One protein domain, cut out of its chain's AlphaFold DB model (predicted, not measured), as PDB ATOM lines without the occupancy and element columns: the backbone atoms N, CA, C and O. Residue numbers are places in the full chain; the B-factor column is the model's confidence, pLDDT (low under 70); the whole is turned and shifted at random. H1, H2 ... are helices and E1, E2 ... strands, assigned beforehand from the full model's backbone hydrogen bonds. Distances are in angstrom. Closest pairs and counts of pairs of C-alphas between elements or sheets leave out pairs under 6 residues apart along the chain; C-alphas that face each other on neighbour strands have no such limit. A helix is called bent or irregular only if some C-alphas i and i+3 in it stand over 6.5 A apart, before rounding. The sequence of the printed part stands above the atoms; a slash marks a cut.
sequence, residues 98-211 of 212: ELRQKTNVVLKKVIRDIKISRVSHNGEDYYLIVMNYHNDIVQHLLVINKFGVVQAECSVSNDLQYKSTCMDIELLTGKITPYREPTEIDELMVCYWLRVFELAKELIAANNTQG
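Overview. This is residues 98 to 211 of the 212 residues of an uncharacterized protein of Rahnella inusitata (UniProt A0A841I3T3). One twisted sheet of seven strands, E1 to E7, curls round the short helix arm H2a, while the two ends of the printed part stick out from this body: residues 98 to 106, which belong to H1, and residues 205 to 211, of which 205 to 209 belong to H2. The strands come in simple order, E1 E2 E3 E4 E5 E6 E7 both along the chain and across the sheet, as one antiparallel meander, each strand the antiparallel neighbour of the one before. The printed part has 114 residues with two named helices and seven named strands, in the order H1, E1 to E7, H2, and its class is mixed, helices and strands. It is only just loose, close to compact, with a radius of gyration of the C-alphas of 16.3 A, and it spans 56 by 37 by 23 A.

Along the chain. Find C-alpha 98 at (140.152, 152.416, 151.572); from there H1 runs through residues 98 to 110, 19.0 A from first to last C-alpha. E1, residues 111 to 121, follows directly and is 28.0 A long. Next come E2, residues 124 to 133, at 29.2 A, E3, residues 137 to 145, at 24.2 A, and E4, residues 150 to 157, which begins at C-alpha 150 (117.920, 146.337, 168.320) and covers 20.8 A. Three strands of four residues each follow: E5, residues 161 to 164, E6, residues 167 to 170, and E7, residues 175 to 178. H2, residues 184 to 209, was assigned as one helix by its hydrogen bonds, but it is bent: C-alphas 192 and 195 are 7.5 A apart. Read it as two arms, H2a, residues 184 to 192, 12.6 A long, and H2b, residues 195 to 209, 21.5 A long, ending at C-alpha 209 (97.336, 116.734, 146.223).

Arrangement. Start with the sheet, whose edge strands are E1 and E7. In the hairpin of E1 and E2, at 163 degrees, look at N 115 and O 130, 2.8 A apart and within hydrogen-bond range. For E2 and E3, at 161 degrees, N 129 and O 142 are 2.8 A apart, and for E3 and E4, at 170 degrees, N 141 and O 154 are 2.8 A apart. Across E4 and E5, N 155 and O 163 are 2.8 A apart; across E5 and E6, N 162 and O 169 are 2.9 A apart; across E6 and E7, N 168 and O 177 are 2.9 A apart. H2a is on the sheet, which curls round it; its closest C-alphas to E4 are those of Asp 186 and Ala 152, 6.9 A apart, and to E3 those of Met 189 and Leu 141, 7.8 A apart. H2b stands at a steep tilt of 54 degrees to H2a and is not on the sheet. H1 only grazes the sheet with its residues 104 to 110; the closest C-alphas of H1 and E2 are those of Val 110 and Tyr 133, 5.6 A apart. H1 is apart from both H2a and H2b. In H1, H2a and H2b every O i to N i+4 pair is within hydrogen-bond range.

Size, cuts and confidence. The C-alphas of Glu 98 and Gly 211 are the two farthest apart, at 56.3 A. Without the stretches that stand free, residues 98 to 106 and 205 to 211, the body spans 39 by 36 by 22 A. The printed part has no cut, and each link between its named elements is tight. The mean pLDDT of the printed part is 77.5; look for values under 70 at residues 109 to 110, 134 to 138, 158 to 160, 172 and 195 to 211.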
ATOM      1  N   GLU A  98     139.801 153.639 152.296       76.75
ATOM      2  CA  GLU A  98     140.152 152.416 151.572       76.75
ATOM      3  C   GLU A  98     139.395 151.194 152.113       76.75
ATOM      4  O   GLU A  98     138.797 150.441 151.337       76.75
ATOM      5  N   LEU A  99     139.354 151.017 153.439       77.88
ATOM      6  CA  LEU A  99     138.628 149.906 154.056       77.88
ATOM      7  C   LEU A  99     137.122 150.011 153.794       77.88
ATOM      8  O   LEU A  99     136.482 149.014 153.455       77.88
ATOM      9  N   ARG A 100     136.561 151.224 153.866       81.06
ATOM     10  CA  ARG A 100     135.148 151.487 153.561       81.06
ATOM     11  C   ARG A 100     134.782 151.147 152.128       81.06
ATOM     12  O   ARG A 100     133.739 150.546 151.883       81.06
ATOM     13  N   GLN A 101     135.627 151.522 151.172       76.12
ATOM     14  CA  GLN A 101     135.403 151.201 149.766       76.12
ATOM     15  C   GLN A 101     135.445 149.691 149.528       76.12
ATOM     16  O   GLN A 101     134.526 149.159 148.903       76.12
ATOM     17  N   LYS A 102     136.449 148.994 150.076       75.19
ATOM     18  CA  LYS A 102     136.542 147.527 149.989       75.19
ATOM     19  C   LYS A 102     135.317 146.852 150.609       75.19
ATOM     20  O   LYS A 102     134.698 146.016 149.955       75.19
ATOM     21  N   THR A 103     134.908 147.287 151.800       78.19
ATOM     22  CA  THR A 103     133.732 146.743 152.495       78.19
ATOM     23  C   THR A 103     132.464 146.965 151.677       78.19
ATOM     24  O   THR A 103     131.692 146.037 151.472       78.19
ATOM     25  N   ASN A 104     132.273 148.161 151.114       77.50
ATOM     26  CA  ASN A 104     131.116 148.462 150.269       77.50
ATOM     27  C   ASN A 104     131.052 147.598 149.005       77.50
ATOM     28  O   ASN A 104     129.958 147.239 148.579       77.50
ATOM     29  N   VAL A 105     132.194 147.280 148.387       76.50
ATOM     30  CA  VAL A 105     132.226 146.374 147.228       76.50
ATOM     31  C   VAL A 105     131.763 144.981 147.635       76.50
ATOM     32  O   VAL A 105     130.907 144.419 146.960       76.50
ATOM     33  N   VAL A 106     132.270 144.454 148.752       74.19
ATOM     34  CA  VAL A 106     131.870 143.135 149.265       74.19
ATOM     35  C   VAL A 106     130.383 143.118 149.630       74.19
ATOM     36  O   VAL A 106     129.653 142.244 149.170       74.19
ATOM     37  N   LEU A 107     129.899 144.122 150.366       74.62
ATOM     38  CA  LEU A 107     128.488 144.221 150.749       74.62
ATOM     39  C   LEU A 107     127.562 144.285 149.531       74.62
ATOM     40  O   LEU A 107     126.533 143.624 149.536       74.62
ATOM     41  N   LYS A 108     127.932 145.009 148.468       72.56
ATOM     42  CA  LYS A 108     127.138 145.087 147.228       72.56
ATOM     43  C   LYS A 108     127.081 143.784 146.432       72.56
ATOM     44  O   LYS A 108     126.216 143.659 145.576       72.56
ATOM     45  N   LYS A 109     128.009 142.851 146.662       68.38
ATOM     46  CA  LYS A 109     127.960 141.513 146.053       68.38
ATOM     47  C   LYS A 109     126.996 140.586 146.788       68.38
ATOM     48  O   LYS A 109     126.472 139.657 146.194       68.38
ATOM     49  N   VAL A 110     126.775 140.839 148.077       69.31
ATOM     50  CA  VAL A 110     125.995 139.968 148.965       69.31
ATOM     51  C   VAL A 110     124.573 140.498 149.158       69.31
ATOM     52  O   VAL A 110     123.609 139.741 149.072       69.31
ATOM     53  N   ILE A 111     124.435 141.805 149.386       73.00
ATOM     54  CA  ILE A 111     123.174 142.498 149.654       73.00
ATOM     55  C   ILE A 111     122.670 143.130 148.360       73.00
ATOM     56  O   ILE A 111     123.299 144.033 147.806       73.00
ATOM     57  N   ARG A 112     121.489 142.691 147.930       75.94
ATOM     58  CA  ARG A 112     120.780 143.223 146.770       75.94
ATOM     59  C   ARG A 112     120.191 144.596 147.057       75.94
ATOM     60  O   ARG A 112     120.374 145.531 146.281       75.94
ATOM     61  N   ASP A 113     119.466 144.715 148.164       79.25
ATOM     62  CA  ASP A 113     118.829 145.963 148.568       79.25
ATOM     63  C   ASP A 113     118.568 146.013 150.077       79.25
ATOM     64  O   ASP A 113     118.373 144.986 150.728       79.25
ATOM     65  N   ILE A 114     118.572 147.233 150.622       82.94
ATOM     66  CA  ILE A 114     118.193 147.525 152.005       82.94
ATOM     67  C   ILE A 114     117.032 148.510 151.965       82.94
ATOM     68  O   ILE A 114     117.158 149.602 151.408       82.94
ATOM     69  N   LYS A 115     115.904 148.137 152.566       85.88
ATOM     70  CA  LYS A 115     114.720 148.988 152.698       85.88
ATOM     71  C   LYS A 115     114.525 149.341 154.158       85.88
ATOM     72  O   LYS A 115     114.613 148.476 155.021       85.88
ATOM     73  N   ILE A 116     114.244 150.610 154.423       87.69
ATOM     74  CA  ILE A 116     113.992 151.102 155.774       87.69
ATOM     75  C   ILE A 116     112.607 151.731 155.789       87.69
ATOM     76  O   ILE A 116     112.325 152.627 154.992       87.69
ATOM     77  N   SER A 117     111.751 151.274 156.695       86.44
ATOM     78  CA  SER A 117     110.443 151.873 156.947       86.44
ATOM     79  C   SER A 117     110.304 152.232 158.420       86.44
ATOM     80  O   SER A 117     110.826 151.553 159.301       86.44
ATOM     81  N   ARG A 118     109.608 153.335 158.696       89.31
ATOM     82  CA  ARG A 118     109.223 153.715 160.056       89.31
ATOM     83  C   ARG A 118     107.833 153.165 160.337       89.31
ATOM     84  O   ARG A 118     106.928 153.351 159.527       89.31
ATOM     85  N   VAL A 119     107.667 152.546 161.495       85.62
ATOM     86  CA  VAL A 119     106.387 152.050 161.995       85.62
ATOM     87  C   VAL A 119     106.168 152.645 163.375       85.62
ATOM     88  O   VAL A 119     107.030 152.541 164.243       85.62
ATOM     89  N   SER A 120     105.019 153.289 163.568       83.94
ATOM     90  CA  SER A 120     104.594 153.725 164.895       83.94
ATOM     91  C   SER A 120     103.683 152.659 165.490       83.94
ATOM     92  O   SER A 120     102.694 152.274 164.866       83.94
ATOM     93  N   HIS A 121     104.035 152.166 166.672       78.31
ATOM     94  CA  HIS A 121     103.273 151.157 167.396       78.31
ATOM     95  C   HIS A 121     103.189 151.551 168.871       78.31
ATOM     96  O   HIS A 121     104.200 151.898 169.475       78.31
ATOM     97  N   ASN A 122     101.979 151.561 169.435       76.00
ATOM     98  CA  ASN A 122     101.713 151.922 170.835       76.00
ATOM     99  C   ASN A 122     102.334 153.262 171.293       76.00
ATOM    100  O   ASN A 122     102.727 153.429 172.442       76.00
ATOM    101  N   GLY A 123     102.396 154.247 170.388       78.94
ATOM    102  CA  GLY A 123     102.956 155.574 170.669       78.94
ATOM    103  C   GLY A 123     104.485 155.642 170.621       78.94
ATOM    104  O   GLY A 123     105.050 156.721 170.811       78.94
ATOM    105  N   GLU A 124     105.156 154.531 170.318       84.00
ATOM    106  CA  GLU A 124     106.593 154.473 170.081       84.00
ATOM    107  C   GLU A 124     106.914 154.311 168.593       84.00
ATOM    108  O   GLU A 124     106.124 153.787 167.808       84.00
ATOM    109  N   ASP A 125     108.086 154.804 168.196       88.12
ATOM    110  CA  ASP A 125     108.581 154.715 166.827       88.12
ATOM    111  C   ASP A 125     109.652 153.634 166.709       88.12
ATOM    112  O   ASP A 125     110.693 153.688 167.377       88.12
ATOM    113  N   TYR A 126     109.409 152.720 165.778       89.19
ATOM    114  CA  TYR A 126     110.314 151.657 165.378       89.19
ATOM    115  C   TYR A 126     110.734 151.840 163.923       89.19
ATOM    116  O   TYR A 126     109.997 152.392 163.100       89.19
ATOM    117  N   TYR A 127     111.923 151.352 163.598       89.00
ATOM    118  CA  TYR A 127     112.423 151.288 162.233       89.00
ATOM    119  C   TYR A 127     112.630 149.830 161.856       89.00
ATOM    120  O   TYR A 127     113.361 149.102 162.526       89.00
ATOM    121  N   LEU A 128     111.965 149.425 160.781       88.44
ATOM    122  CA  LEU A 128     112.086 148.106 160.184       88.44
ATOM    123  C   LEU A 128     113.118 148.210 159.072       88.44
ATOM    124  O   LEU A 128     112.930 148.946 158.101       88.44
ATOM    125  N   ILE A 129     114.214 147.483 159.233       85.62
ATOM    126  CA  ILE A 129     115.300 147.397 158.268       85.62
ATOM    127  C   ILE A 129     115.218 146.024 157.624       85.62
ATOM    128  O   ILE A 129     115.435 145.002 158.269       85.62
ATOM    129  N   VAL A 130     114.899 146.012 156.340       82.88
ATOM    130  CA  VAL A 130     114.764 144.806 155.534       82.88
ATOM    131  C   VAL A 130     115.976 144.709 154.628       82.88
ATOM    132  O   VAL A 130     116.207 145.605 153.816       82.88
ATOM    133  N   MET A 131     116.741 143.631 154.754       79.62
ATOM    134  CA  MET A 131     117.902 143.351 153.914       79.62
ATOM    135  C   MET A 131     117.597 142.155 153.027       79.62
ATOM    136  O   MET A 131     117.278 141.077 153.520       79.62
ATOM    137  N   ASN A 132     117.701 142.353 151.721       74.69
ATOM    138  CA  ASN A 132     117.547 141.308 150.722       74.69
ATOM    139  C   ASN A 132     118.914 140.926 150.170       74.69
ATOM    140  O   ASN A 132     119.724 141.810 149.883       74.69
ATOM    141  N   TYR A 133     119.149 139.636 149.962       70.56
ATOM    142  CA  TYR A 133     120.437 139.129 149.497       70.56
ATOM    143  C   TYR A 133     120.326 138.542 148.092       70.56
ATOM    144  O   TYR A 133     119.228 138.326 147.574       70.56
ATOM    145  N   HIS A 134     121.482 138.326 147.466       60.41
ATOM    146  CA  HIS A 134     121.579 137.602 146.200       60.41
ATOM    147  C   HIS A 134     121.564 136.070 146.382       60.41
ATOM    148  O   HIS A 134     121.140 135.373 145.469       60.41
ATOM    149  N   ASN A 135     121.948 135.553 147.563       64.12
ATOM    150  CA  ASN A 135     122.256 134.126 147.781       64.12
ATOM    151  C   ASN A 135     121.287 133.424 148.776       64.12
ATOM    152  O   ASN A 135     120.111 133.765 148.860       64.12
ATOM    153  N   ASP A 136     121.791 132.433 149.532       53.28
ATOM    154  CA  ASP A 136     121.081 131.426 150.352       53.28
ATOM    155  C   ASP A 136     120.082 131.950 151.401       53.28
ATOM    156  O   ASP A 136     119.184 131.223 151.844       53.28
ATOM    157  N   ILE A 137     120.222 133.211 151.809       59.78
ATOM    158  CA  ILE A 137     119.278 133.877 152.705       59.78
ATOM    159  C   ILE A 137     118.361 134.751 151.862       59.78
ATOM    160  O   ILE A 137     118.816 135.702 151.238       59.78
ATOM    161  N   VAL A 138     117.056 134.481 151.891       63.91
ATOM    162  CA  VAL A 138     116.082 135.258 151.113       63.91
ATOM    163  C   VAL A 138     116.079 136.702 151.603       63.91
ATOM    164  O   VAL A 138     116.195 137.641 150.811       63.91
ATOM    165  N   GLN A 139     115.936 136.881 152.918       73.50
ATOM    166  CA  GLN A 139     115.773 138.198 153.514       73.50
ATOM    167  C   GLN A 139     115.970 138.167 155.037       73.50
ATOM    168  O   GLN A 139     115.567 137.224 155.719       73.50
ATOM    169  N   HIS A 140     116.570 139.235 155.556       83.12
ATOM    170  CA  HIS A 140     116.629 139.576 156.975       83.12
ATOM    171  C   HIS A 140     115.695 140.756 157.261       83.12
ATOM    172  O   HIS A 140     115.578 141.677 156.451       83.12
ATOM    173  N   LEU A 141     115.086 140.754 158.441       82.69
ATOM    174  CA  LEU A 141     114.328 141.862 159.008       82.69
ATOM    175  C   LEU A 141     114.887 142.178 160.397       82.69
ATOM    176  O   LEU A 141     114.963 141.309 161.260       82.69
ATOM    177  N   LEU A 142     115.242 143.438 160.613       89.38
ATOM    178  CA  LEU A 142     115.722 143.967 161.882       89.38
ATOM    179  C   LEU A 142     114.777 145.073 162.350       89.38
ATOM    180  O   LEU A 142     114.441 145.971 161.576       89.38
ATOM    181  N   VAL A 143     114.372 145.034 163.615       87.50
ATOM    182  CA  VAL A 143     113.565 146.082 164.244       87.50
ATOM    183  C   VAL A 143     114.429 146.823 165.250       87.50
ATOM    184  O   VAL A 143     114.913 146.240 166.219       87.50
ATOM    185  N   ILE A 144     114.608 148.124 165.036       90.81
ATOM    186  CA  ILE A 144     115.331 149.003 165.958       90.81
ATOM    187  C   ILE A 144     114.401 150.083 166.500       90.81
ATOM    188  O   ILE A 144     113.483 150.537 165.815       90.81
ATOM    189  N   ASN A 145     114.647 150.526 167.728       88.88
ATOM    190  CA  ASN A 145     113.960 151.694 168.270       88.88
ATOM    191  C   ASN A 145     114.611 153.003 167.779       88.88
ATOM    192  O   ASN A 145     115.664 153.010 167.135       88.88
ATOM    193  N   LYS A 146     114.015 154.143 168.138       85.75
ATOM    194  CA  LYS A 146     114.541 155.485 167.816       85.75
ATOM    195  C   LYS A 146     115.948 155.802 168.339       85.75
ATOM    196  O   LYS A 146     116.544 156.775 167.889       85.75
ATOM    197  N   PHE A 147     116.467 155.017 169.280       87.00
ATOM    198  CA  PHE A 147     117.821 155.160 169.819       87.00
ATOM    199  C   PHE A 147     118.837 154.253 169.110       87.00
ATOM    200  O   PHE A 147     120.005 154.245 169.486       87.00
ATOM    201  N   GLY A 148     118.407 153.487 168.102       80.50
ATOM    202  CA  GLY A 148     119.257 152.537 167.388       80.50
ATOM    203  C   GLY A 148     119.480 151.219 168.132       80.50
ATOM    204  O   GLY A 148     120.335 150.438 167.729       80.50
ATOM    205  N   VAL A 149     118.726 150.950 169.204       86.50
ATOM    206  CA  VAL A 149     118.820 149.683 169.941       86.50
ATOM    207  C   VAL A 149     117.970 148.634 169.238       86.50
ATOM    208  O   VAL A 149     116.763 148.832 169.057       86.50
ATOM    209  N   VAL A 150     118.596 147.509 168.887       87.50
ATOM    210  CA  VAL A 150     117.920 146.337 168.320       87.50
ATOM    211  C   VAL A 150     116.907 145.796 169.320       87.50
ATOM    212  O   VAL A 150     117.245 145.504 170.463       87.50
ATOM    213  N   GLN A 151     115.656 145.701 168.881       89.50
ATOM    214  CA  GLN A 151     114.550 145.139 169.655       89.50
ATOM    215  C   GLN A 151     114.303 143.686 169.273       89.50
ATOM    216  O   GLN A 151     114.070 142.851 170.142       89.50
ATOM    217  N   ALA A 152     114.374 143.388 167.977       87.56
ATOM    218  CA  ALA A 152     114.189 142.046 167.465       87.56
ATOM    219  C   ALA A 152     114.827 141.888 166.082       87.56
ATOM    220  O   ALA A 152     114.999 142.863 165.344       87.56
ATOM    221  N   GLU A 153     115.141 140.650 165.726       90.50
ATOM    222  CA  GLU A 153     115.616 140.269 164.400       90.50
ATOM    223  C   GLU A 153     114.953 138.966 163.961       90.50
ATOM    224  O   GLU A 153     114.643 138.092 164.778       90.50
ATOM    225  N   CYS A 154     114.733 138.839 162.658       83.81
ATOM    226  CA  CYS A 154     114.371 137.576 162.042       83.81
ATOM    227  C   CYS A 154     114.920 137.445 160.622       83.81
ATOM    228  O   CYS A 154     115.306 138.424 159.979       83.81
ATOM    229  N   SER A 155     114.961 136.216 160.127       81.88
ATOM    230  CA  SER A 155     115.371 135.901 158.766       81.88
ATOM    231  C   SER A 155     114.594 134.723 158.207       81.88
ATOM    232  O   SER A 155     114.071 133.891 158.949       81.88
ATOM    233  N   VAL A 156     114.527 134.666 156.879       72.50
ATOM    234  CA  VAL A 156     114.020 133.510 156.141       72.50
ATOM    235  C   VAL A 156     115.091 133.051 155.161       72.50
ATOM    236  O   VAL A 156     115.600 133.849 154.370       72.50
ATOM    237  N   SER A 157     115.445 131.767 155.219       70.69
ATOM    238  CA  SER A 157     116.365 131.136 154.266       70.69
ATOM    239  C   SER A 157     115.631 130.514 153.074       70.69
ATOM    240  O   SER A 157     114.414 130.309 153.111       70.69
ATOM    241  N   ASN A 158     116.379 130.175 152.019       63.09
ATOM    242  CA  ASN A 158     115.848 129.462 150.850       63.09
ATOM    243  C   ASN A 158     115.262 128.083 151.202       63.09
ATOM    244  O   ASN A 158     114.313 127.640 150.560       63.09
ATOM    245  N   ASP A 159     115.753 127.452 152.273       65.56
ATOM    246  CA  ASP A 159     115.235 126.182 152.801       65.56
ATOM    247  C   ASP A 159     113.924 126.342 153.589       65.56
ATOM    248  O   ASP A 159     113.495 125.427 154.294       65.56
ATOM    249  N   LEU A 160     113.286 127.514 153.497       68.81
ATOM    250  CA  LEU A 160     112.029 127.837 154.163       68.81
ATOM    251  C   LEU A 160     112.113 127.666 155.689       68.81
ATOM    252  O   LEU A 160     111.164 127.225 156.340       68.81
ATOM    253  N   GLN A 161     113.255 128.045 156.265       78.19
ATOM    254  CA  GLN A 161     113.414 128.186 157.707       78.19
ATOM    255  C   GLN A 161     113.258 129.652 158.083       78.19
ATOM    256  O   GLN A 161     114.030 130.498 157.630       78.19
ATOM    257  N   TYR A 162     112.268 129.938 158.919       81.44
ATOM    258  CA  TYR A 162     112.156 131.213 159.608       81.44
ATOM    259  C   TYR A 162     112.906 131.119 160.933       81.44
ATOM    260  O   TYR A 162     112.667 130.194 161.709       81.44
ATOM    261  N   LYS A 163     113.786 132.080 161.196       86.75
ATOM    262  CA  LYS A 163     114.499 132.198 162.468       86.75
ATOM    263  C   LYS A 163     114.261 133.562 163.065       86.75
ATOM    264  O   LYS A 163     114.297 134.551 162.336       86.75
ATOM    265  N   SER A 164     114.039 133.633 164.369       88.12
ATOM    266  CA  SER A 164     113.882 134.907 165.064       88.12
ATOM    267  C   SER A 164     114.435 134.878 166.477       88.12
ATOM    268  O   SER A 164     114.774 133.838 167.035       88.12
ATOM    269  N   THR A 165     114.462 136.054 167.097       86.50
ATOM    270  CA  THR A 165     114.822 136.216 168.508       86.50
ATOM    271  C   THR A 165     113.893 135.508 169.493       86.50
ATOM    272  O   THR A 165     114.248 135.401 170.668       86.50
ATOM    273  N   CYS A 166     112.699 135.073 169.075       89.62
ATOM    274  CA  CYS A 166     111.737 134.412 169.959       89.62
ATOM    275  C   CYS A 166     111.461 132.952 169.589       89.62
ATOM    276  O   CYS A 166     111.180 132.160 170.491       89.62
ATOM    277  N   MET A 167     111.551 132.580 168.310       90.31
ATOM    278  CA  MET A 167     111.274 131.223 167.846       90.31
ATOM    279  C   MET A 167     111.870 130.941 166.467       90.31
ATOM    280  O   MET A 167     111.976 131.830 165.624       90.31
ATOM    281  N   ASP A 168     112.106 129.661 166.209       90.12
ATOM    282  CA  ASP A 168     112.360 129.140 164.871       90.12
ATOM    283  C   ASP A 168     111.123 128.400 164.352       90.12
ATOM    284  O   ASP A 168     110.458 127.668 165.094       90.12
ATOM    285  N   ILE A 169     110.823 128.564 163.065       82.88
ATOM    286  CA  ILE A 169     109.742 127.859 162.378       82.88
ATOM    287  C   ILE A 169     110.297 127.197 161.122       82.88
ATOM    288  O   ILE A 169     110.800 127.853 160.210       82.88
ATOM    289  N   GLU A 170     110.139 125.882 161.040       81.94
ATOM    290  CA  GLU A 170     110.344 125.135 159.806       81.94
ATOM    291  C   GLU A 170     109.049 125.200 158.985       81.94
ATOM    292  O   GLU A 170     108.063 124.533 159.306       81.94
ATOM    293  N   LEU A 171     109.009 126.040 157.947       72.31
ATOM    294  CA  LEU A 171     107.753 126.383 157.263       72.31
ATOM    295  C   LEU A 171     107.156 125.204 156.482       72.31
ATOM    296  O   LEU A 171     105.943 125.165 156.287       72.31
ATOM    297  N   LEU A 172     107.984 124.237 156.071       69.56
ATOM    298  CA  LEU A 172     107.544 123.024 155.373       69.56
ATOM    299  C   LEU A 172     106.835 122.019 156.286       69.56
ATOM    300  O   LEU A 172     105.861 121.392 155.878       69.56
ATOM    301  N   THR A 173     107.320 121.850 157.516       74.00
ATOM    302  CA  THR A 173     106.762 120.883 158.476       74.00
ATOM    303  C   THR A 173     105.772 121.536 159.438       74.00
ATOM    304  O   THR A 173     104.984 120.848 160.083       74.00
ATOM    305  N   GLY A 174     105.814 122.866 159.554       72.06
ATOM    306  CA  GLY A 174     105.090 123.627 160.564       72.06
ATOM    307  C   GLY A 174     105.656 123.453 161.974       72.06
ATOM    308  O   GLY A 174     105.001 123.847 162.938       72.06
ATOM    309  N   LYS A 175     106.844 122.852 162.128       84.44
ATOM    310  CA  LYS A 175     107.477 122.670 163.435       84.44
ATOM    311  C   LYS A 175     107.937 124.022 163.980       84.44
ATOM    312  O   LYS A 175     108.735 124.708 163.348       84.44
ATOM    313  N   ILE A 176     107.467 124.360 165.178       88.44
ATOM    314  CA  ILE A 176     107.820 125.589 165.896       88.44
ATOM    315  C   ILE A 176     108.721 125.229 167.077       88.44
ATOM    316  O   ILE A 176     108.400 124.330 167.854       88.44
ATOM    317  N   THR A 177     109.838 125.940 167.215       92.94
ATOM    318  CA  THR A 177     110.785 125.798 168.329       92.94
ATOM    319  C   THR A 177     110.903 127.139 169.058       92.94
ATOM    320  O   THR A 177     111.649 128.005 168.604       92.94
ATOM    321  N   PRO A 178     110.158 127.354 170.158       92.75
ATOM    322  CA  PRO A 178     110.192 128.613 170.895       92.75
ATOM    323  C   PRO A 178     111.410 128.700 171.829       92.75
ATOM    324  O   PRO A 178     111.806 127.709 172.444       92.75
ATOM    325  N   TYR A 179     111.962 129.905 171.977       90.12
ATOM    326  CA  TYR A 179     113.067 130.226 172.893       90.12
ATOM    327  C   TYR A 179     112.623 131.085 174.077       90.12
ATOM    328  O   TYR A 179     113.180 130.978 175.169       90.12
ATOM    329  N   ARG A 180     111.622 131.942 173.860       91.56
ATOM    330  CA  ARG A 180     110.995 132.782 174.883       91.56
ATOM    331  C   ARG A 180     109.565 133.129 174.491       91.56
ATOM    332  O   ARG A 180     109.184 132.971 173.333       91.56
ATOM    333  N   GLU A 181     108.815 133.664 175.448       89.00
ATOM    334  CA  GLU A 181     107.494 134.229 175.178       89.00
ATOM    335  C   GLU A 181     107.590 135.380 174.152       89.00
ATOM    336  O   GLU A 181     108.504 136.218 174.263       89.00
ATOM    337  N   PRO A 182     106.697 135.423 173.143       89.31
ATOM    338  CA  PRO A 182     106.627 136.515 172.181       89.31
ATOM    339  C   PRO A 182     106.299 137.849 172.855       89.31
ATOM    340  O   PRO A 182     105.486 137.928 173.773       89.31
ATOM    341  N   THR A 183     106.930 138.913 172.373       90.31
ATOM    342  CA  THR A 183     106.552 140.297 172.673       90.31
ATOM    343  C   THR A 183     105.717 140.864 171.530       90.31
ATOM    344  O   THR A 183     105.699 140.311 170.431       90.31
ATOM    345  N   GLU A 184     105.111 142.031 171.745       86.94
ATOM    346  CA  GLU A 184     104.378 142.769 170.705       86.94
ATOM    347  C   GLU A 184     105.226 143.020 169.439       86.94
ATOM    348  O   GLU A 184     104.723 142.988 168.317       86.94
ATOM    349  N   ILE A 185     106.544 143.210 169.588       87.56
ATOM    350  CA  ILE A 185     107.457 143.388 168.448       87.56
ATOM    351  C   ILE A 185     107.655 142.084 167.674       87.56
ATOM    352  O   ILE A 185     107.743 142.103 166.445       87.56
ATOM    353  N   ASP A 186     107.686 140.944 168.364       87.88
ATOM    354  CA  ASP A 186     107.766 139.643 167.702       87.88
ATOM    355  C   ASP A 186     106.485 139.348 166.913       87.88
ATOM    356  O   ASP A 186     106.551 138.846 165.791       87.88
ATOM    357  N   GLU A 187     105.325 139.732 167.449       84.81
ATOM    358  CA  GLU A 187     104.048 139.640 166.739       84.81
ATOM    359  C   GLU A 187     104.037 140.515 165.481       84.81
ATOM    360  O   GLU A 187     103.603 140.058 164.420       84.81
ATOM    361  N   LEU A 188     104.576 141.738 165.555       82.88
ATOM    362  CA  LEU A 188     104.729 142.620 164.394       82.88
ATOM    363  C   LEU A 188     105.609 141.978 163.310       82.88
ATOM    364  O   LEU A 188     105.279 142.047 162.123       82.88
ATOM    365  N   MET A 189     106.714 141.333 163.698       82.12
ATOM    366  CA  MET A 189     107.586 140.628 162.753       82.12
ATOM    367  C   MET A 189     106.870 139.449 162.097       82.12
ATOM    368  O   MET A 189     106.933 139.296 160.882       82.12
ATOM    369  N   VAL A 190     106.159 138.628 162.869       80.44
ATOM    370  CA  VAL A 190     105.369 137.522 162.309       80.44
ATOM    371  C   VAL A 190     104.312 138.057 161.346       80.44
ATOM    372  O   VAL A 190     104.173 137.520 160.250       80.44
ATOM    373  N   CYS A 191     103.636 139.158 161.697       79.31
ATOM    374  CA  CYS A 191     102.675 139.835 160.827       79.31
ATOM    375  C   CYS A 191     103.286 140.262 159.488       79.31
ATOM    376  O   CYS A 191     102.665 140.064 158.444       79.31
ATOM    377  N   TYR A 192     104.511 140.801 159.503       79.00
ATOM    378  CA  TYR A 192     105.243 141.153 158.283       79.00
ATOM    379  C   TYR A 192     105.423 139.940 157.353       79.00
ATOM    380  O   TYR A 192     105.295 140.057 156.134       79.00
ATOM    381  N   TRP A 193     105.661 138.764 157.932       75.38
ATOM    382  CA  TRP A 193     105.934 137.525 157.209       75.38
ATOM    383  C   TRP A 193     104.705 136.656 156.919       75.38
ATOM    384  O   TRP A 193     104.824 135.676 156.180       75.38
ATOM    385  N   LEU A 194     103.518 137.017 157.425       74.88
ATOM    386  CA  LEU A 194     102.292 136.216 157.291       74.88
ATOM    387  C   LEU A 194     102.024 135.789 155.850       74.88
ATOM    388  O   LEU A 194     101.750 134.618 155.599       74.88
ATOM    389  N   ARG A 195     102.175 136.708 154.889       66.38
ATOM    390  CA  ARG A 195     101.909 136.397 153.481       66.38
ATOM    391  C   ARG A 195     102.846 135.322 152.929       66.38
ATOM    392  O   ARG A 195     102.424 134.484 152.139       66.38
ATOM    393  N   VAL A 196     104.109 135.331 153.347       65.38
ATOM    394  CA  VAL A 196     105.094 134.312 152.951       65.38
ATOM    395  C   VAL A 196     104.742 132.968 153.585       65.38
ATOM    396  O   VAL A 196     104.806 131.939 152.916       65.38
ATOM    397  N   PHE A 197     104.302 132.971 154.843       68.38
ATOM    398  CA  PHE A 197     103.868 131.754 155.532       68.38
ATOM    399  C   PHE A 197     102.606 131.144 154.909       68.38
ATOM    400  O   PHE A 197     102.512 129.925 154.788       68.38
ATOM    401  N   GLU A 198     101.649 131.969 154.484       67.69
ATOM    402  CA  GLU A 198     100.454 131.525 153.754       67.69
ATOM    403  C   GLU A 198     100.818 130.876 152.416       67.69
ATOM    404  O   GLU A 198     100.400 129.750 152.147       67.69
ATOM    405  N   LEU A 199     101.660 131.536 151.614       64.06
ATOM    406  CA  LEU A 199     102.113 131.005 150.325       64.06
ATOM    407  C   LEU A 199     102.885 129.685 150.479       64.06
ATOM    408  O   LEU A 199     102.701 128.762 149.686       64.06
ATOM    409  N   ALA A 200     103.718 129.561 151.517       60.97
ATOM    410  CA  ALA A 200     104.411 128.311 151.823       60.97
ATOM    411  C   ALA A 200     103.420 127.174 152.135       60.97
ATOM    412  O   ALA A 200     103.571 126.065 151.620       60.97
ATOM    413  N   LYS A 201     102.360 127.450 152.909       65.44
ATOM    414  CA  LYS A 201     101.296 126.475 153.211       65.44
ATOM    415  C   LYS A 201     100.515 126.048 151.967       65.44
ATOM    416  O   LYS A 201     100.237 124.860 151.808       65.44
ATOM    417  N   GLU A 202     100.188 126.986 151.081       68.06
ATOM    418  CA  GLU A 202      99.509 126.698 149.811       68.06
ATOM    419  C   GLU A 202     100.349 125.768 148.914       68.06
ATOM    420  O   GLU A 202      99.820 124.808 148.349       68.06
ATOM    421  N   LEU A 203     101.667 125.985 148.840       58.38
ATOM    422  CA  LEU A 203     102.590 125.126 148.085       58.38
ATOM    423  C   LEU A 203     102.658 123.695 148.638       58.38
ATOM    424  O   LEU A 203     102.670 122.733 147.868       58.38
ATOM    425  N   ILE A 204     102.661 123.536 149.963       59.59
ATOM    426  CA  ILE A 204     102.654 122.217 150.615       59.59
ATOM    427  C   ILE A 204     101.343 121.478 150.311       59.59
ATOM    428  O   ILE A 204     101.359 120.296 149.961       59.59
ATOM    429  N   ALA A 205     100.203 122.171 150.389       59.84
ATOM    430  CA  ALA A 205      98.896 121.593 150.082       59.84
ATOM    431  C   ALA A 205      98.776 121.152 148.608       59.84
ATOM    432  O   ALA A 205      98.219 120.087 148.325       59.84
ATOM    433  N   ALA A 206      99.342 121.927 147.678       57.94
ATOM    434  CA  ALA A 206      99.372 121.599 146.252       57.94
ATOM    435  C   ALA A 206     100.263 120.379 145.936       57.94
ATOM    436  O   ALA A 206      99.885 119.529 145.131       57.94
ATOM    437  N   ASN A 207     101.416 120.242 146.599       53.38
ATOM    438  CA  ASN A 207     102.302 119.088 146.403       53.38
ATOM    439  C   ASN A 207     101.723 117.791 146.989       53.38
ATOM    440  O   ASN A 207     101.890 116.723 146.404       53.38
ATOM    441  N   ASN A 208     100.979 117.878 148.094       52.97
ATOM    442  CA  ASN A 208     100.321 116.717 148.698       52.97
ATOM    443  C   ASN A 208      99.080 116.241 147.918       52.97
ATOM    444  O   ASN A 208      98.664 115.098 148.076       52.97
ATOM    445  N   THR A 209      98.494 117.089 147.066       51.00
ATOM    446  CA  THR A 209      97.336 116.734 146.223       51.00
ATOM    447  C   THR A 209      97.722 116.180 144.850       51.00
ATOM    448  O   THR A 209      96.897 115.530 144.219       51.00
ATOM    449  N   GLN A 210      98.967 116.370 144.397       43.72
ATOM    450  CA  GLN A 210      99.495 115.770 143.159       43.72
ATOM    451  C   GLN A 210     100.172 114.401 143.367       43.72
ATOM    452  O   GLN A 210     100.612 113.785 142.399       43.72
ATOM    453  N   GLY A 211     100.261 113.927 144.614       42.50
ATOM    454  CA  GLY A 211     100.869 112.646 144.996       42.50
ATOM    455  C   GLY A 211      99.885 111.496 145.260       42.50
ATOM    456  O   GLY A 211     100.277 110.544 145.935       42.50
TER     457      GLY A 211